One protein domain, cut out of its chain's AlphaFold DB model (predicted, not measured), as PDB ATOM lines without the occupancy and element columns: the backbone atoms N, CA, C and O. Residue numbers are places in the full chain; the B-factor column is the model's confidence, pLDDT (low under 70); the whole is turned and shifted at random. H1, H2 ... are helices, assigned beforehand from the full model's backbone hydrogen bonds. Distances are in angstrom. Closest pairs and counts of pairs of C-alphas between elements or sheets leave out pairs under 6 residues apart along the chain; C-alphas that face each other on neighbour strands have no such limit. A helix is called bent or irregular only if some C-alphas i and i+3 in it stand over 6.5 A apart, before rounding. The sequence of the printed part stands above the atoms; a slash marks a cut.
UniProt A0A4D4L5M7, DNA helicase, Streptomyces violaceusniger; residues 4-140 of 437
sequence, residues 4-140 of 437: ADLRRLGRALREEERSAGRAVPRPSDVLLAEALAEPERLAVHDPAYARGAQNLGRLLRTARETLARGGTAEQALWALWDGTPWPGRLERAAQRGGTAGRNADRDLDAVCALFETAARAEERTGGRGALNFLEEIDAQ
ATOM      1  N   ALA A   4      38.618  14.353  36.885       82.75
ATOM      2  CA  ALA A   4      38.927  15.028  35.631       82.75
ATOM      3  C   ALA A   4      37.736  14.953  34.668       82.75
ATOM      4  O   ALA A   4      37.379  15.982  34.089       82.75
ATOM      5  N   ASP A   5      37.082  13.796  34.568       84.88
ATOM      6  CA  ASP A   5      35.865  13.594  33.782       84.88
ATOM      7  C   ASP A   5      34.739  14.525  34.244       84.88
ATOM      8  O   ASP A   5      34.150  15.235  33.431       84.88
ATOM      9  N   LEU A   6      34.493  14.608  35.558       87.12
ATOM     10  CA  LEU A   6      33.439  15.458  36.125       87.12
ATOM     11  C   LEU A   6      33.685  16.948  35.817       87.12
ATOM     12  O   LEU A   6      32.767  17.672  35.433       87.12
ATOM     13  N   ARG A   7      34.947  17.401  35.875       85.19
ATOM     14  CA  ARG A   7      35.341  18.765  35.472       85.19
ATOM     15  C   ARG A   7      35.243  19.005  33.965       85.19
ATOM     16  O   ARG A   7      35.000  20.136  33.542       85.19
ATOM     17  N   ARG A   8      35.495  17.994  33.130       87.56
ATOM     18  CA  ARG A   8      35.298  18.092  31.672       87.56
ATOM     19  C   ARG A   8      33.814  18.234  31.352       87.56
ATOM     20  O   ARG A   8      33.457  19.173  30.647       87.56
ATOM     21  N   LEU A   9      32.971  17.401  31.960       91.00
ATOM     22  CA  LEU A   9      31.524  17.460  31.792       91.00
ATOM     23  C   LEU A   9      30.943  18.802  32.264       91.00
ATOM     24  O   LEU A   9      30.241  19.461  31.505       91.00
ATOM     25  N   GLY A  10      31.308  19.267  33.464       89.31
ATOM     26  CA  GLY A  10      30.848  20.562  33.978       89.31
ATOM     27  C   GLY A  10      31.255  21.750  33.096       89.31
ATOM     28  O   GLY A  10      30.494  22.704  32.948       89.31
ATOM     29  N   ARG A  11      32.432  21.697  32.454       87.75
ATOM     30  CA  ARG A  11      32.853  22.721  31.481       87.75
ATOM     31  C   ARG A  11      32.046  22.663  30.187       87.75
ATOM     32  O   ARG A  11      31.684  23.726  29.693       87.75
ATOM     33  N   ALA A  12      31.769  21.464  29.677       89.06
ATOM     34  CA  ALA A  12      30.960  21.274  28.476       89.06
ATOM     35  C   ALA A  12      29.531  21.812  28.670       89.06
ATOM     36  O   ALA A  12      29.062  22.590  27.848       89.06
ATOM     37  N   LEU A  13      28.897  21.502  29.806       91.19
ATOM     38  CA  LEU A  13      27.556  21.999  30.145       91.19
ATOM     39  C   LEU A  13      27.510  23.530  30.273       91.19
ATOM     40  O   LEU A  13      26.572  24.177  29.819       91.19
ATOM     41  N   ARG A  14      28.547  24.144  30.857       88.38
ATOM     42  CA  ARG A  14      28.637  25.614  30.922       88.38
ATOM     43  C   ARG A  14      28.870  26.252  29.553       88.38
ATOM     44  O   ARG A  14      28.435  27.376  29.343       88.38
ATOM     45  N   GLU A  15      29.581  25.580  28.651       87.25
ATOM     46  CA  GLU A  15      29.791  26.061  27.278       87.25
ATOM     47  C   GLU A  15      28.509  25.995  26.446       87.25
ATOM     48  O   GLU A  15      28.232  26.916  25.681       87.25
ATOM     49  N   GLU A  16      27.686  24.966  26.653       88.75
ATOM     50  CA  GLU A  16      26.348  24.866  26.066       88.75
ATOM     51  C   GLU A  16      25.475  26.065  26.468       88.75
ATOM     52  O   GLU A  16      24.883  26.709  25.605       88.75
ATOM     53  N   GLU A  17      25.463  26.443  27.750       87.88
ATOM     54  CA  GLU A  17      24.717  27.624  28.205       87.88
ATOM     55  C   GLU A  17      25.231  28.940  27.606       87.88
ATOM     56  O   GLU A  17      24.422  29.796  27.241       87.88
ATOM     57  N   ARG A  18      26.557  29.101  27.462       85.25
ATOM     58  CA  ARG A  18      27.136  30.272  26.774       85.25
ATOM     59  C   ARG A  18      26.703  30.322  25.315       85.25
ATOM     60  O   ARG A  18      26.292  31.372  24.832       85.25
ATOM     61  N   SER A  19      26.759  29.178  24.639       86.50
ATOM     62  CA  SER A  19      26.355  29.036  23.237       86.50
ATOM     63  C   SER A  19      24.858  29.302  23.046       86.50
ATOM     64  O   SER A  19      24.455  29.843  22.023       86.50
ATOM     65  N   ALA A  20      24.040  28.996  24.058       86.38
ATOM     66  CA  ALA A  20      22.613  29.310  24.107       86.38
ATOM     67  C   ALA A  20      22.306  30.782  24.463       86.38
ATOM     68  O   ALA A  20      21.148  31.137  24.676       86.38
ATOM     69  N   GLY A  21      23.322  31.648  24.547       82.12
ATOM     70  CA  GLY A  21      23.158  33.084  24.775       82.12
ATOM     71  C   GLY A  21      23.068  33.501  26.244       82.12
ATOM     72  O   GLY A  21      22.805  34.672  26.524       82.12
ATOM     73  N   ARG A  22      23.311  32.599  27.211       78.12
ATOM     74  CA  ARG A  22      23.443  33.002  28.620       78.12
ATOM     75  C   ARG A  22      24.822  33.620  28.843       78.12
ATOM     76  O   ARG A  22      25.827  32.916  28.885       78.12
ATOM     77  N   ALA A  23      24.853  34.937  29.044       72.69
ATOM     78  CA  ALA A  23      26.085  35.683  29.320       72.69
ATOM     79  C   ALA A  23      26.831  35.160  30.562       72.69
ATOM     80  O   ALA A  23      28.059  35.088  30.569       72.69
ATOM     81  N   VAL A  24      26.088  34.742  31.594       76.62
ATOM     82  CA  VAL A  24      26.637  34.119  32.804       76.62
ATOM     83  C   VAL A  24      26.040  32.717  32.954       76.62
ATOM     84  O   VAL A  24      24.878  32.591  33.343       76.62
ATOM     85  N   PRO A  25      26.797  31.653  32.630       80.00
ATOM     86  CA  PRO A  25      26.320  30.290  32.810       80.00
ATOM     87  C   PRO A  25      26.248  29.923  34.296       80.00
ATOM     88  O   PRO A  25      27.122  30.294  35.095       80.00
ATOM     89  N   ARG A  26      25.218  29.153  34.646       84.06
ATOM     90  CA  ARG A  26      24.907  28.710  36.007       84.06
ATOM     91  C   ARG A  26      26.007  27.807  36.573       84.06
ATOM     92  O   ARG A  26      26.758  27.194  35.802       84.06
ATOM     93  N   PRO A  27      26.157  27.738  37.909       83.81
ATOM     94  CA  PRO A  27      27.147  26.892  38.578       83.81
ATOM     95  C   PRO A  27      27.172  25.450  38.043       83.81
ATOM     96  O   PRO A  27      26.143  24.880  37.682       83.81
ATOM     97  N   SER A  28      28.372  24.872  37.910       84.81
ATOM     98  CA  SER A  28      28.538  23.568  37.250       84.81
ATOM     99  C   SER A  28      27.869  22.420  38.002       84.81
ATOM    100  O   SER A  28      27.432  21.471  37.372       84.81
ATOM    101  N   ASP A  29      27.804  22.494  39.325       83.75
ATOM    102  CA  ASP A  29      27.090  21.558  40.195       83.75
ATOM    103  C   ASP A  29      25.580  21.542  39.916       83.75
ATOM    104  O   ASP A  29      25.013  20.463  39.760       83.75
ATOM    105  N   VAL A  30      24.958  22.712  39.737       88.50
ATOM    106  CA  VAL A  30      23.544  22.830  39.339       88.50
ATOM    107  C   VAL A  30      23.316  22.191  37.972       88.50
ATOM    108  O   VAL A  30      22.422  21.362  37.811       88.50
ATOM    109  N   LEU A  31      24.165  22.511  36.991       90.69
ATOM    110  CA  LEU A  31      24.055  21.947  35.643       90.69
ATOM    111  C   LEU A  31      24.280  20.432  35.623       90.69
ATOM    112  O   LEU A  31      23.613  19.718  34.879       90.69
ATOM    113  N   LEU A  32      25.201  19.928  36.445       91.38
ATOM    114  CA  LEU A  32      25.432  18.494  36.601       91.38
ATOM    115  C   LEU A  32      24.220  17.800  37.237       91.38
ATOM    116  O   LEU A  32      23.841  16.728  36.772       91.38
ATOM    117  N   ALA A  33      23.599  18.399  38.256       91.38
ATOM    118  CA  ALA A  33      22.396  17.860  38.887       91.38
ATOM    119  C   ALA A  33      21.212  17.801  37.904       91.38
ATOM    120  O   ALA A  33      20.557  16.763  37.793       91.38
ATOM    121  N   GLU A  34      20.985  18.865  37.129       92.06
ATOM    122  CA  GLU A  34      19.973  18.887  36.060       92.06
ATOM    123  C   GLU A  34      20.259  17.827  34.988       92.06
ATOM    124  O   GLU A  34      19.371  17.071  34.596       92.06
ATOM    125  N   ALA A  35      21.516  17.707  34.554       92.75
ATOM    126  CA  ALA A  35      21.906  16.717  33.558       92.75
ATOM    127  C   ALA A  35      21.726  15.267  34.051       92.75
ATOM    128  O   ALA A  35      21.425  14.376  33.254       92.75
ATOM    129  N   LEU A  36      21.869  15.014  35.357       93.38
ATOM    130  CA  LEU A  36      21.554  13.716  35.965       93.38
ATOM    131  C   LEU A  36      20.045  13.449  36.040       93.38
ATOM    132  O   LEU A  36      19.636  12.295  35.910       93.38
ATOM    133  N   ALA A  37      19.216  14.483  36.214       92.75
ATOM    134  CA  ALA A  37      17.759  14.359  36.149       92.75
ATOM    135  C   ALA A  37      17.260  14.100  34.710       92.75
ATOM    136  O   ALA A  37      16.245  13.420  34.506       92.75
ATOM    137  N   GLU A  38      18.004  14.587  33.712       92.81
ATOM    138  CA  GLU A  38      17.703  14.496  32.280       92.81
ATOM    139  C   GLU A  38      18.835  13.809  31.477       92.81
ATOM    140  O   GLU A  38      19.426  14.412  30.579       92.81
ATOM    141  N   PRO A  39      19.128  12.514  31.711       91.56
ATOM    142  CA  PRO A  39      20.265  11.812  31.096       91.56
ATOM    143  C   PRO A  39      20.215  11.692  29.562       91.56
ATOM    144  O   PRO A  39      21.216  11.319  28.949       91.56
ATOM    145  N   GLU A  40      19.078  11.992  28.925       91.69
ATOM    146  CA  GLU A  40      18.960  12.106  27.459       91.69
ATOM    147  C   GLU A  40      19.871  13.226  26.932       91.69
ATOM    148  O   GLU A  40      20.557  13.047  25.928       91.69
ATOM    149  N   ARG A  41      19.945  14.356  27.654       89.19
ATOM    150  CA  ARG A  41      20.770  15.517  27.283       89.19
ATOM    151  C   ARG A  41      22.252  15.182  27.264       89.19
ATOM    152  O   ARG A  41      23.008  15.743  26.488       89.19
ATOM    153  N   LEU A  42      22.670  14.203  28.060       91.25
ATOM    154  CA  LEU A  42      24.061  13.764  28.090       91.25
ATOM    155  C   LEU A  42      24.489  12.998  26.827       91.25
ATOM    156  O   LEU A  42      25.685  12.797  26.635       91.25
ATOM    157  N   ALA A  43      23.551  12.590  25.961       89.69
ATOM    158  CA  ALA A  43      23.857  11.857  24.732       89.69
ATOM    159  C   ALA A  43      24.585  12.701  23.671       89.69
ATOM    160  O   ALA A  43      25.249  12.127  22.811       89.69
ATOM    161  N   VAL A  44      24.478  14.037  23.724       89.88
ATOM    162  CA  VAL A  44      25.151  14.937  22.767       89.88
ATOM    163  C   VAL A  44      26.595  15.272  23.156       89.88
ATOM    164  O   VAL A  44      27.317  15.886  22.374       89.88
ATOM    165  N   HIS A  45      27.035  14.880  24.353       90.94
ATOM    166  CA  HIS A  45      28.405  15.100  24.812       90.94
ATOM    167  C   HIS A  45      29.297  13.890  24.533       90.94
ATOM    168  O   HIS A  45      28.823  12.767  24.372       90.94
ATOM    169  N   ASP A  46      30.614  14.114  24.531       89.38
ATOM    170  CA  ASP A  46      31.593  13.053  24.309       89.38
ATOM    171  C   ASP A  46      31.410  11.904  25.331       89.38
ATOM    172  O   ASP A  46      31.510  12.119  26.553       89.38
ATOM    173  N   PRO A  47      31.179  10.666  24.855       89.94
ATOM    174  CA  PRO A  47      31.025   9.497  25.709       89.94
ATOM    175  C   PRO A  47      32.206   9.254  26.655       89.94
ATOM    176  O   PRO A  47      32.004   8.652  27.712       89.94
ATOM    177  N   ALA A  48      33.416   9.714  26.317       88.62
ATOM    178  CA  ALA A  48      34.617   9.518  27.122       88.62
ATOM    179  C   ALA A  48      34.470  10.067  28.549       88.62
ATOM    180  O   ALA A  48      34.926   9.425  29.491       88.62
ATOM    181  N   TYR A  49      33.790  11.208  28.720       87.75
ATOM    182  CA  TYR A  49      33.546  11.807  30.037       87.75
ATOM    183  C   TYR A  49      32.063  11.833  30.443       87.75
ATOM    184  O   TYR A  49      31.767  11.907  31.634       87.75
ATOM    185  N   ALA A  50      31.115  11.738  29.501       92.69
ATOM    186  CA  ALA A  50      29.681  11.834  29.801       92.69
ATOM    187  C   ALA A  50      29.017  10.488  30.146       92.69
ATOM    188  O   ALA A  50      28.025  10.456  30.878       92.69
ATOM    189  N   ARG A  51      29.564   9.354  29.677       91.50
ATOM    190  CA  ARG A  51      28.925   8.028  29.810       91.50
ATOM    191  C   ARG A  51      28.656   7.623  31.259       91.50
ATOM    192  O   ARG A  51      27.634   7.007  31.551       91.50
ATOM    193  N   GLY A  52      29.566   7.966  32.173       90.12
ATOM    194  CA  GLY A  52      29.398   7.685  33.601       90.12
ATOM    195  C   GLY A  52      28.182   8.400  34.195       90.12
ATOM    196  O   GLY A  52      27.353   7.758  34.837       90.12
ATOM    197  N   ALA A  53      28.054   9.702  33.929       92.44
ATOM    198  CA  ALA A  53      26.918  10.505  34.370       92.44
ATOM    199  C   ALA A  53      25.610  10.060  33.697       92.44
ATOM    200  O   ALA A  53      24.588   9.950  34.365       92.44
ATOM    201  N   GLN A  54      25.644   9.710  32.406       93.50
ATOM    202  CA  GLN A  54      24.465   9.215  31.693       93.50
ATOM    203  C   GLN A  54      23.926   7.911  32.296       93.50
ATOM    204  O   GLN A  54      22.722   7.787  32.518       93.50
ATOM    205  N   ASN A  55      24.805   6.948  32.590       92.50
ATOM    206  CA  ASN A  55      24.407   5.692  33.227       92.50
ATOM    207  C   ASN A  55      23.804   5.932  34.618       92.50
ATOM    208  O   ASN A  55      22.766   5.357  34.934       92.50
ATOM    209  N   LEU A  56      24.422   6.808  35.419       92.88
ATOM    210  CA  LEU A  56      23.905   7.171  36.737       92.88
ATOM    211  C   LEU A  56      22.534   7.851  36.641       92.88
ATOM    212  O   LEU A  56      21.616   7.464  37.355       92.88
ATOM    213  N   GLY A  57      22.358   8.813  35.734       94.81
ATOM    214  CA  GLY A  57      21.072   9.487  35.550       94.81
ATOM    215  C   GLY A  57      19.961   8.530  35.105       94.81
ATOM    216  O   GLY A  57      18.836   8.618  35.595       94.81
ATOM    217  N   ARG A  58      20.263   7.556  34.229       94.88
ATOM    218  CA  ARG A  58      19.301   6.498  33.852       94.88
ATOM    219  C   ARG A  58      18.897   5.651  35.058       94.88
ATOM    220  O   ARG A  58      17.716   5.381  35.239       94.88
ATOM    221  N   LEU A  59      19.859   5.294  35.899       95.44
ATOM    222  CA  LEU A  59      19.629   4.511  37.107       95.44
ATOM    223  C   LEU A  59      18.768   5.266  38.137       95.44
ATOM    224  O   LEU A  59      17.800   4.718  38.664       95.44
ATOM    225  N   LEU A  60      19.063   6.551  38.358       94.62
ATOM    226  CA  LEU A  60      18.264   7.438  39.212       94.62
ATOM    227  C   LEU A  60      16.835   7.604  38.681       94.62
ATOM    228  O   LEU A  60      15.882   7.618  39.459       94.62
ATOM    229  N   ARG A  61      16.664   7.681  37.355       95.06
ATOM    230  CA  ARG A  61      15.341   7.706  36.723       95.06
ATOM    231  C   ARG A  61      14.559   6.423  37.009       95.06
ATOM    232  O   ARG A  61      13.407   6.525  37.416       95.06
ATOM    233  N   THR A  62      15.175   5.249  36.867       95.00
ATOM    234  CA  THR A  62      14.535   3.962  37.192       95.00
ATOM    235  C   THR A  62      14.119   3.882  38.663       95.00
ATOM    236  O   THR A  62      13.007   3.442  38.966       95.00
ATOM    237  N   ALA A  63      14.960   4.358  39.584       93.69
ATOM    238  CA  ALA A  63      14.607   4.442  41.002       93.69
ATOM    239  C   ALA A  63      13.412   5.387  41.229       93.69
ATOM    240  O   ALA A  63      12.438   5.004  41.877       93.69
ATOM    241  N   ARG A  64      13.421   6.580  40.614       92.50
ATOM    242  CA  ARG A  64      12.308   7.544  40.672       92.50
ATOM    243  C   ARG A  64      11.001   6.957  40.139       92.50
ATOM    244  O   ARG A  64       9.963   7.111  40.771       92.50
ATOM    245  N   GLU A  65      11.040   6.280  38.996       93.62
ATOM    246  CA  GLU A  65       9.873   5.627  38.390       93.62
ATOM    247  C   GLU A  65       9.342   4.469  39.240       93.62
ATOM    248  O   GLU A  65       8.147   4.185  39.216       93.62
ATOM    249  N   THR A  66      10.215   3.783  39.977       92.62
ATOM    250  CA  THR A  66       9.825   2.724  40.918       92.62
ATOM    251  C   THR A  66       9.070   3.314  42.104       92.62
ATOM    252  O   THR A  66       7.954   2.885  42.385       92.62
ATOM    253  N   LEU A  67       9.611   4.367  42.718       90.50
ATOM    254  CA  LEU A  67       8.965   5.072  43.829       90.50
ATOM    255  C   LEU A  67       7.640   5.727  43.409       90.50
ATOM    256  O   LEU A  67       6.642   5.618  44.115       90.50
ATOM    257  N   ALA A  68       7.590   6.348  42.226       90.75
ATOM    258  CA  ALA A  68       6.377   6.985  41.706       90.75
ATOM    259  C   ALA A  68       5.226   5.994  41.459       90.75
ATOM    260  O   ALA A  68       4.060   6.373  41.521       90.75
ATOM    261  N   ARG A  69       5.541   4.717  41.202       90.69
ATOM    262  CA  ARG A  69       4.558   3.630  41.055       90.69
ATOM    263  C   ARG A  69       4.134   3.006  42.391       90.69
ATOM    264  O   ARG A  69       3.458   1.982  42.381       90.69
ATOM    265  N   GLY A  70       4.524   3.600  43.519       86.50
ATOM    266  CA  GLY A  70       4.256   3.068  44.858       86.50
ATOM    267  C   GLY A  70       5.216   1.954  45.280       86.50
ATOM    268  O   GLY A  70       4.888   1.191  46.183       86.50
ATOM    269  N   GLY A  71       6.371   1.830  44.620       87.31
ATOM    270  CA  GLY A  71       7.425   0.916  45.050       87.31
ATOM    271  C   GLY A  71       8.087   1.365  46.355       87.31
ATOM    272  O   GLY A  71       8.102   2.554  46.681       87.31
ATOM    273  N   THR A  72       8.648   0.407  47.089       88.69
ATOM    274  CA  THR A  72       9.269   0.631  48.405       88.69
ATOM    275  C   THR A  72      10.663   1.252  48.297       88.69
ATOM    276  O   THR A  72      11.306   1.213  47.238       88.69
ATOM    277  N   ALA A  73      11.174   1.792  49.410       89.50
ATOM    278  CA  ALA A  73      12.561   2.255  49.487       89.50
ATOM    279  C   ALA A  73      13.553   1.118  49.176       89.50
ATOM    280  O   ALA A  73      14.529   1.320  48.454       89.50
ATOM    281  N   GLU A  74      13.258  -0.094  49.651       90.81
ATOM    282  CA  GLU A  74      14.037  -1.306  49.383       90.81
ATOM    283  C   GLU A  74      14.113  -1.636  47.883       90.81
ATOM    284  O   GLU A  74      15.197  -1.885  47.356       90.81
ATOM    285  N   GLN A  75      12.988  -1.577  47.163       91.69
ATOM    286  CA  GLN A  75      12.951  -1.830  45.717       91.69
ATOM    287  C   GLN A  75      13.765  -0.797  44.932       91.69
ATOM    288  O   GLN A  75      14.475  -1.149  43.986       91.69
ATOM    289  N   ALA A  76      13.692   0.478  45.327       92.69
ATOM    290  CA  ALA A  76      14.509   1.528  44.731       92.69
ATOM    291  C   ALA A  76      16.006   1.305  45.010       92.69
ATOM    292  O   ALA A  76      16.812   1.380  44.080       92.69
ATOM    293  N   LEU A  77      16.380   0.966  46.250       93.06
ATOM    294  CA  LEU A  77      17.757   0.622  46.624       93.06
ATOM    295  C   LEU A  77      18.280  -0.585  45.841       93.06
ATOM    296  O   LEU A  77      19.416  -0.554  45.372       93.06
ATOM    297  N   TRP A  78      17.455  -1.616  45.651       94.25
ATOM    298  CA  TRP A  78      17.825  -2.790  44.865       94.25
ATOM    299  C   TRP A  78      18.131  -2.425  43.412       94.25
ATOM    300  O   TRP A  78      19.173  -2.818  42.891       94.25
ATOM    301  N   ALA A  79      17.274  -1.616  42.778       94.19
ATOM    302  CA  ALA A  79      17.508  -1.145  41.416       94.19
ATOM    303  C   ALA A  79      18.835  -0.377  41.308       94.19
ATOM    304  O   ALA A  79      19.607  -0.627  40.383       94.19
ATOM    305  N   LEU A  80      19.129   0.509  42.269       94.50
ATOM    306  CA  LEU A  80      20.398   1.243  42.326       94.50
ATOM    307  C   LEU A  80      21.602   0.310  42.531       94.50
ATOM    308  O   LEU A  80      22.640   0.498  41.902       94.50
ATOM    309  N   TRP A  81      21.488  -0.685  43.408       94.69
ATOM    310  CA  TRP A  81      22.562  -1.628  43.712       94.69
ATOM    311  C   TRP A  81      22.902  -2.513  42.506       94.69
ATOM    312  O   TRP A  81      24.056  -2.534  42.066       94.69
ATOM    313  N   ASP A  82      21.894  -3.172  41.931       94.62
ATOM    314  CA  ASP A  82      22.028  -4.112  40.811       94.62
ATOM    315  C   ASP A  82      22.433  -3.418  39.500       94.62
ATOM    316  O   ASP A  82      23.239  -3.933  38.725       94.62
ATOM    317  N   GLY A  83      21.972  -2.183  39.282       92.56
ATOM    318  CA  GLY A  83      22.319  -1.401  38.095       92.56
ATOM    319  C   GLY A  83      23.764  -0.886  38.057       92.56
ATOM    320  O   GLY A  83      24.148  -0.194  37.108       92.56
ATOM    321  N   THR A  84      24.591  -1.209  39.057       92.00
ATOM    322  CA  THR A  84      26.015  -0.855  39.085       92.00
ATOM    323  C   THR A  84      26.917  -2.087  39.045       92.00
ATOM    324  O   THR A  84      26.551  -3.162  39.502       92.00
ATOM    325  N   PRO A  85      28.180  -1.960  38.593       90.69
ATOM    326  CA  PRO A  85      29.160  -3.042  38.710       90.69
ATOM    327  C   PRO A  85      29.694  -3.215  40.146       90.69
ATOM    328  O   PRO A  85      30.695  -3.912  40.348       90.69
ATOM    329  N   TRP A  86      29.122  -2.514  41.130       91.38
ATOM    330  CA  TRP A  86      29.610  -2.473  42.505       91.38
ATOM    331  C   TRP A  86      29.449  -3.803  43.259       91.38
ATOM    332  O   TRP A  86      30.454  -4.220  43.842       91.38
ATOM    333  N   PRO A  87      28.321  -4.541  43.152       93.50
ATOM    334  CA  PRO A  87      28.140  -5.824  43.832       93.50
ATOM    335  C   PRO A  87      29.242  -6.820  43.457       93.50
ATOM    336  O   PRO A  87      30.025  -7.247  44.302       93.50
ATOM    337  N   GLY A  88      29.417  -7.080  42.156       92.44
ATOM    338  CA  GLY A  88      30.457  -7.997  41.684       92.44
ATOM    339  C   GLY A  88      31.880  -7.489  41.949       92.44
ATOM    340  O   GLY A  88      32.814  -8.279  42.083       92.44
ATOM    341  N   ARG A  89      32.097  -6.168  42.027       91.00
ATOM    342  CA  ARG A  89      33.406  -5.610  42.407       91.00
ATOM    343  C   ARG A  89      33.726  -5.907  43.870       91.00
ATOM    344  O   ARG A  89      34.869  -6.285  44.143       91.00
ATOM    345  N   LEU A  90      32.760  -5.700  44.762       92.56
ATOM    346  CA  LEU A  90      32.897  -5.930  46.194       92.56
ATOM    347  C   LEU A  90      33.034  -7.420  46.493       92.56
ATOM    348  O   LEU A  90      33.981  -7.795  47.169       92.56
ATOM    349  N   GLU A  91      32.214  -8.273  45.881       90.88
ATOM    350  CA  GLU A  91      32.316  -9.730  46.015       90.88
ATOM    351  C   GLU A  91      33.706 -10.242  45.611       90.88
ATOM    352  O   GLU A  91      34.411 -10.869  46.404       90.88
ATOM    353  N   ARG A  92      34.171  -9.883  44.406       88.62
ATOM    354  CA  ARG A  92      35.517 -10.265  43.958       88.62
ATOM    355  C   ARG A  92      36.605  -9.698  44.869       88.62
ATOM    356  O   ARG A  92      37.696 -10.252  44.917       88.62
ATOM    357  N   ALA A  93      36.392  -8.542  45.498       87.38
ATOM    358  CA  ALA A  93      37.356  -7.962  46.429       87.38
ATOM    359  C   ALA A  93      37.376  -8.699  47.770       87.38
ATOM    360  O   ALA A  93      38.469  -8.997  48.244       87.38
ATOM    361  N   ALA A  94      36.208  -9.029  48.317       87.81
ATOM    362  CA  ALA A  94      36.029  -9.811  49.532       87.81
ATOM    363  C   ALA A  94      36.695 -11.189  49.407       87.81
ATOM    364  O   ALA A  94      37.570 -11.524  50.204       87.81
ATOM    365  N   GLN A  95      36.399 -11.923  48.327       85.44
ATOM    366  CA  GLN A  95      36.969 -13.251  48.051       85.44
ATOM    367  C   GLN A  95      38.503 -13.245  47.946       85.44
ATOM    368  O   GLN A  95      39.155 -14.192  48.374       85.44
ATOM    369  N   ARG A  96      39.105 -12.157  47.444       79.12
ATOM    370  CA  ARG A  96      40.573 -12.009  47.378       79.12
ATOM    371  C   ARG A  96      41.240 -11.836  48.744       79.12
ATOM    372  O   ARG A  96      42.456 -11.981  48.853       79.12
ATOM    373  N   GLY A  97      40.491 -11.449  49.772       76.38
ATOM    374  CA  GLY A  97      41.039 -11.167  51.093       76.38
ATOM    375  C   GLY A  97      41.998  -9.964  51.130       76.38
ATOM    376  O   GLY A  97      41.918  -9.011  50.350       76.38
ATOM    377  N   GLY A  98      42.900  -9.955  52.115       78.00
ATOM    378  CA  GLY A  98      43.808  -8.828  52.360       78.00
ATOM    379  C   GLY A  98      43.114  -7.584  52.939       78.00
ATOM    380  O   GLY A  98      42.016  -7.653  53.488       78.00
ATOM    381  N   THR A  99      43.776  -6.424  52.878       77.44
ATOM    382  CA  THR A  99      43.210  -5.144  53.359       77.44
ATOM    383  C   THR A  99      42.003  -4.710  52.535       77.44
ATOM    384  O   THR A  99      40.989  -4.317  53.103       77.44
ATOM    385  N   ALA A 100      42.105  -4.816  51.208       78.06
ATOM    386  CA  ALA A 100      41.024  -4.477  50.292       78.06
ATOM    387  C   ALA A 100      39.811  -5.399  50.476       78.06
ATOM    388  O   ALA A 100      38.694  -4.898  50.522       78.06
ATOM    389  N   GLY A 101      40.023  -6.709  50.656       85.00
ATOM    390  CA  GLY A 101      38.935  -7.645  50.935       85.00
ATOM    391  C   GLY A 101      38.250  -7.381  52.269       85.00
ATOM    392  O   GLY A 101      37.033  -7.335  52.310       85.00
ATOM    393  N   ARG A 102      38.998  -7.063  53.336       82.38
ATOM    394  CA  ARG A 102      38.383  -6.667  54.620       82.38
ATOM    395  C   ARG A 102      37.530  -5.403  54.524       82.38
ATOM    396  O   ARG A 102      36.544  -5.290  55.242       82.38
ATOM    397  N   ASN A 103      37.938  -4.439  53.700       85.44
ATOM    398  CA  ASN A 103      37.116  -3.257  53.452       85.44
ATOM    399  C   ASN A 103      35.874  -3.629  52.640       85.44
ATOM    400  O   ASN A 103      34.792  -3.203  53.004       85.44
ATOM    401  N   ALA A 104      36.013  -4.489  51.628       89.56
ATOM    402  CA  ALA A 104      34.875  -4.970  50.854       89.56
ATOM    403  C   ALA A 104      33.870  -5.766  51.704       89.56
ATOM    404  O   ALA A 104      32.678  -5.528  51.566       89.56
ATOM    405  N   ASP A 105      34.331  -6.632  52.616       87.00
ATOM    406  CA  ASP A 105      33.470  -7.310  53.599       87.00
ATOM    407  C   ASP A 105      32.684  -6.287  54.428       87.00
ATOM    408  O   ASP A 105      31.474  -6.400  54.570       87.00
ATOM    409  N   ARG A 106      33.366  -5.256  54.953       86.25
ATOM    410  CA  ARG A 106      32.724  -4.204  55.755       86.25
ATOM    411  C   ARG A 106      31.695  -3.421  54.941       86.25
ATOM    412  O   ARG A 106      30.632  -3.108  55.464       86.25
ATOM    413  N   ASP A 107      32.026  -3.079  53.702       89.88
ATOM    414  CA  ASP A 107      31.130  -2.343  52.814       89.88
ATOM    415  C   ASP A 107      29.896  -3.198  52.476       89.88
ATOM    416  O   ASP A 107      28.780  -2.689  52.498       89.88
ATOM    417  N   LEU A 108      30.073  -4.506  52.245       90.44
ATOM    418  CA  LEU A 108      28.972  -5.457  52.054       90.44
ATOM    419  C   LEU A 108      28.098  -5.574  53.309       90.44
ATOM    420  O   LEU A 108      26.881  -5.462  53.197       90.44
ATOM    421  N   ASP A 109      28.698  -5.715  54.494       86.44
ATOM    422  CA  ASP A 109      27.972  -5.747  55.771       86.44
ATOM    423  C   ASP A 109      27.134  -4.468  55.967       86.44
ATOM    424  O   ASP A 109      25.980  -4.531  56.395       86.44
ATOM    425  N   ALA A 110      27.694  -3.300  55.631       87.94
ATOM    426  CA  ALA A 110      27.001  -2.016  55.725       87.94
ATOM    427  C   ALA A 110      25.831  -1.914  54.735       87.94
ATOM    428  O   ALA A 110      24.762  -1.422  55.095       87.94
ATOM    429  N   VAL A 111      26.006  -2.410  53.507       90.38
ATOM    430  CA  VAL A 111      24.931  -2.470  52.508       90.38
ATOM    431  C   VAL A 111      23.818  -3.408  52.976       90.38
ATOM    432  O   VAL A 111      22.655  -3.019  52.945       90.38
ATOM    433  N   CYS A 112      24.144  -4.600  53.484       89.06
ATOM    434  CA  CYS A 112      23.149  -5.512  54.056       89.06
ATOM    435  C   CYS A 112      22.372  -4.857  55.208       89.06
ATOM    436  O   CYS A 112      21.146  -4.928  55.232       89.06
ATOM    437  N   ALA A 113      23.058  -4.152  56.113       86.44
ATOM    438  CA  ALA A 113      22.414  -3.412  57.196       86.44
ATOM    439  C   ALA A 113      21.473  -2.303  56.686       86.44
ATOM    440  O   ALA A 113      20.403  -2.087  57.260       86.44
ATOM    441  N   LEU A 114      21.839  -1.618  55.596       88.19
ATOM    442  CA  LEU A 114      20.985  -0.619  54.953       88.19
ATOM    443  C   LEU A 114      19.706  -1.254  54.387       88.19
ATOM    444  O   LEU A 114      18.620  -0.729  54.627       88.19
ATOM    445  N   PHE A 115      19.817  -2.396  53.698       89.81
ATOM    446  CA  PHE A 115      18.660  -3.143  53.186       89.81
ATOM    447  C   PHE A 115      17.757  -3.654  54.316       89.81
ATOM    448  O   PHE A 115      16.543  -3.484  54.242       89.81
ATOM    449  N   GLU A 116      18.326  -4.198  55.396       86.38
ATOM    450  CA  GLU A 116      17.551  -4.605  56.579       86.38
ATOM    451  C   GLU A 116      16.795  -3.422  57.203       86.38
ATOM    452  O   GLU A 116      15.651  -3.562  57.638       86.38
ATOM    453  N   THR A 117      17.428  -2.248  57.255       85.50
ATOM    454  CA  THR A 117      16.804  -1.035  57.800       85.50
ATOM    455  C   THR A 117      15.680  -0.541  56.892       85.50
ATOM    456  O   THR A 117      14.610  -0.200  57.395       85.50
ATOM    457  N   ALA A 118      15.882  -0.568  55.572       86.94
ATOM    458  CA  ALA A 118      14.851  -0.224  54.597       86.94
ATOM    459  C   ALA A 118      13.643  -1.168  54.694       86.94
ATOM    460  O   ALA A 118      12.518  -0.693  54.804       86.94
ATOM    461  N   ALA A 119      13.867  -2.484  54.759       84.62
ATOM    462  CA  ALA A 119      12.796  -3.471  54.907       84.62
ATOM    463  C   ALA A 119      11.971  -3.249  56.193       84.62
ATOM    464  O   ALA A 119      10.742  -3.253  56.168       84.62
ATOM    465  N   ARG A 120      12.630  -2.964  57.326       80.62
ATOM    466  CA  ARG A 120      11.946  -2.668  58.601       80.62
ATOM    467  C   ARG A 120      11.166  -1.357  58.588       80.62
ATOM    468  O   ARG A 120      10.152  -1.251  59.280       80.62
ATOM    469  N   ALA A 121      11.647  -0.349  57.863       78.38
ATOM    470  CA  ALA A 121      10.942   0.922  57.728       78.38
ATOM    471  C   ALA A 121       9.581   0.736  57.033       78.38
ATOM    472  O   ALA A 121       8.620   1.415  57.392       78.38
ATOM    473  N   GLU A 122       9.483  -0.237  56.123       76.38
ATOM    474  CA  GLU A 122       8.235  -0.603  55.443       76.38
ATOM    475  C   GLU A 122       7.274  -1.392  56.357       76.38
ATOM    476  O   GLU A 122       6.062  -1.172  56.319       76.38
ATOM    477  N   GLU A 123       7.786  -2.274  57.228       72.50
ATOM    478  CA  GLU A 123       6.971  -3.091  58.150       72.50
ATOM    479  C   GLU A 123       6.271  -2.274  59.254       72.50
ATOM    480  O   GLU A 123       5.217  -2.672  59.763       72.50
ATOM    481  N   ARG A 124       6.829  -1.120  59.646       67.00
ATOM    482  CA  ARG A 124       6.244  -0.234  60.666       67.00
ATOM    483  C   ARG A 124       5.065   0.555  60.080       67.00
ATOM    484  O   ARG A 124       5.211   1.700  59.670       67.00
ATOM    485  N   THR A 125       3.901  -0.091  60.059       45.28
ATOM    486  CA  THR A 125       2.528   0.418  59.856       45.28
ATOM    487  C   THR A 125       2.410   1.816  59.223       45.28
ATOM    488  O   THR A 125       2.461   2.828  59.922       45.28
ATOM    489  N   GLY A 126       2.147   1.874  57.908       56.12
ATOM    490  CA  GLY A 126       1.643   3.086  57.240       56.12
ATOM    491  C   GLY A 126       2.265   3.464  55.894       56.12
ATOM    492  O   GLY A 126       1.883   4.501  55.363       56.12
ATOM    493  N   GLY A 127       3.186   2.669  55.331       56.28
ATOM    494  CA  GLY A 127       3.804   2.989  54.036       56.28
ATOM    495  C   GLY A 127       4.616   4.280  54.112       56.28
ATOM    496  O   GLY A 127       4.326   5.267  53.436       56.28
ATOM    497  N   ARG A 128       5.611   4.300  55.002       61.94
ATOM    498  CA  ARG A 128       6.545   5.417  55.134       61.94
ATOM    499  C   ARG A 128       7.441   5.433  53.896       61.94
ATOM    500  O   ARG A 128       8.460   4.761  53.858       61.94
ATOM    501  N   GLY A 129       7.013   6.172  52.872       75.94
ATOM    502  CA  GLY A 129       7.724   6.282  51.598       75.94
ATOM    503  C   GLY A 129       9.188   6.707  51.760       75.94
ATOM    504  O   GLY A 129       9.590   7.223  52.803       75.94
ATOM    505  N   ALA A 130       9.982   6.528  50.700       83.81
ATOM    506  CA  ALA A 130      11.442   6.670  50.723       83.81
ATOM    507  C   ALA A 130      11.985   7.949  51.392       83.81
ATOM    508  O   ALA A 130      13.061   7.906  51.974       83.81
ATOM    509  N   LEU A 131      11.250   9.067  51.358       84.81
ATOM    510  CA  LEU A 131      11.642  10.303  52.047       84.81
ATOM    511  C   LEU A 131      11.682  10.151  53.572       84.81
ATOM    512  O   LEU A 131      12.654  10.562  54.188       84.81
ATOM    513  N   ASN A 132      10.686   9.500  54.175       81.38
ATOM    514  CA  ASN A 132      10.692   9.260  55.617       81.38
ATOM    515  C   ASN A 132      11.803   8.275  56.005       81.38
ATOM    516  O   ASN A 132      12.387   8.397  57.075       81.38
ATOM    517  N   PHE A 133      12.092   7.286  55.153       85.50
ATOM    518  CA  PHE A 133      13.245   6.408  55.357       85.50
ATOM    519  C   PHE A 133      14.558   7.205  55.362       85.50
ATOM    520  O   PHE A 133      15.378   7.008  56.252       85.50
ATOM    521  N   LEU A 134      14.739   8.137  54.420       87.44
ATOM    522  CA  LEU A 134      15.915   9.011  54.388       87.44
ATOM    523  C   LEU A 134      15.997   9.907  55.631       87.44
ATOM    524  O   LEU A 134      17.055   9.970  56.245       87.44
ATOM    525  N   GLU A 135      14.887  10.516  56.058       84.62
ATOM    526  CA  GLU A 135      14.829  11.302  57.299       84.62
ATOM    527  C   GLU A 135      15.171  10.459  58.540       84.62
ATOM    528  O   GLU A 135      15.866  10.935  59.434       84.62
ATOM    529  N   GLU A 136      14.726   9.197  58.602       81.81
ATOM    530  CA  GLU A 136      15.074   8.280  59.695       81.81
ATOM    531  C   GLU A 136      16.570   7.952  59.706       81.81
ATOM    532  O   GLU A 136      17.161   7.885  60.781       81.81
ATOM    533  N   ILE A 137      17.190   7.759  58.539       85.50
ATOM    534  CA  ILE A 137      18.636   7.531  58.432       85.50
ATOM    535  C   ILE A 137      19.418   8.794  58.815       85.50
ATOM    536  O   ILE A 137      20.374   8.696  59.580       85.50
ATOM    537  N   ASP A 138      18.997   9.969  58.346       86.12
ATOM    538  CA  ASP A 138      19.656  11.245  58.654       86.12
ATOM    539  C   ASP A 138      19.540  11.619  60.142       86.12
ATOM    540  O   ASP A 138      20.441  12.248  60.694       86.12
ATOM    541  N   ALA A 139      18.461  11.204  60.814       84.81
ATOM    542  CA  ALA A 139      18.256  11.423  62.246       84.81
ATOM    543  C   ALA A 139      19.020  10.431  63.153       84.81
ATOM    544  O   ALA A 139      18.973  10.564  64.380       84.81
ATOM    545  N   GLN A 140      19.701   9.420  62.600       81.25
ATOM    546  CA  GLN A 140      20.474   8.464  63.399       81.25
ATOM    547  C   GLN A 140      21.832   9.040  63.822       81.25
ATOM    548  O   GLN A 140      22.836   8.890  63.130       81.25
TER     549      GLN A 140
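AT A GLANCE: This is residues 4 to 140 of the 437 residues of the protein "DNA helicase" of Streptomyces violaceusniger (UniProt A0A4D4L5M7). The longest helix, H7, runs along one side of a loose, two-lobed arrangement, with H6 on its first part, H5 on its last part and H8 near that last part. H4 makes a hairpin with H5 and bridges to the other lobe, where H1, H2 and H3 meet it. The printed part has 137 residues with eight named helices, H1 to H8 along the chain, and no named strand: all helix. It is loose, with a radius of gyration of the C-alphas of 18.5 A, and spans 51 by 44 by 25 A.

HOW THE PARTS SIT: H7, residues 98 to 123, touches H6, residues 86 to 95, with residues 100 to 108 alone, closest at C-alphas Ala 94 and Gly 101, 3.9 A. With residues 115 to 122 alone it touches H5, residues 73 to 82, at a shallow tilt of 29 degrees, opposite ways; the closest C-alphas, Glu 74 and Ala 118, are 5.4 A apart. The hub, H4, residues 47 to 68, forms a hairpin with H5 at 26 degrees, closest at C-alphas Ala 63 and Ala 76, 4.7 A. H4 also touches H1, residues 4 to 19, H2, residues 28 to 37, and H3, residues 41 to 44. H8, residues 130 to 138, touches no helix. Every O i to N i+4 pair is within hydrogen-bond range in H1, H2, H5, H6, H7 and H8, and 16 of 18 in H4; H3 is too short for one.

IN THESE COORDINATES: H1 begins at C-alpha 4 (38.927, 15.028, 35.631). H4 is 29.5 A long and only just irregular: C-alphas 49 and 52 are 6.8 A apart. H7 is 37.7 A long. H8 ends at C-alpha 138 (19.656, 11.245, 58.654).

THE WHOLE: The C-alphas farthest apart, Gly 21 and Gly 97, are 54.5 A apart. The printed part has no cut and no long link. Residues 124 to 128 are under pLDDT 70.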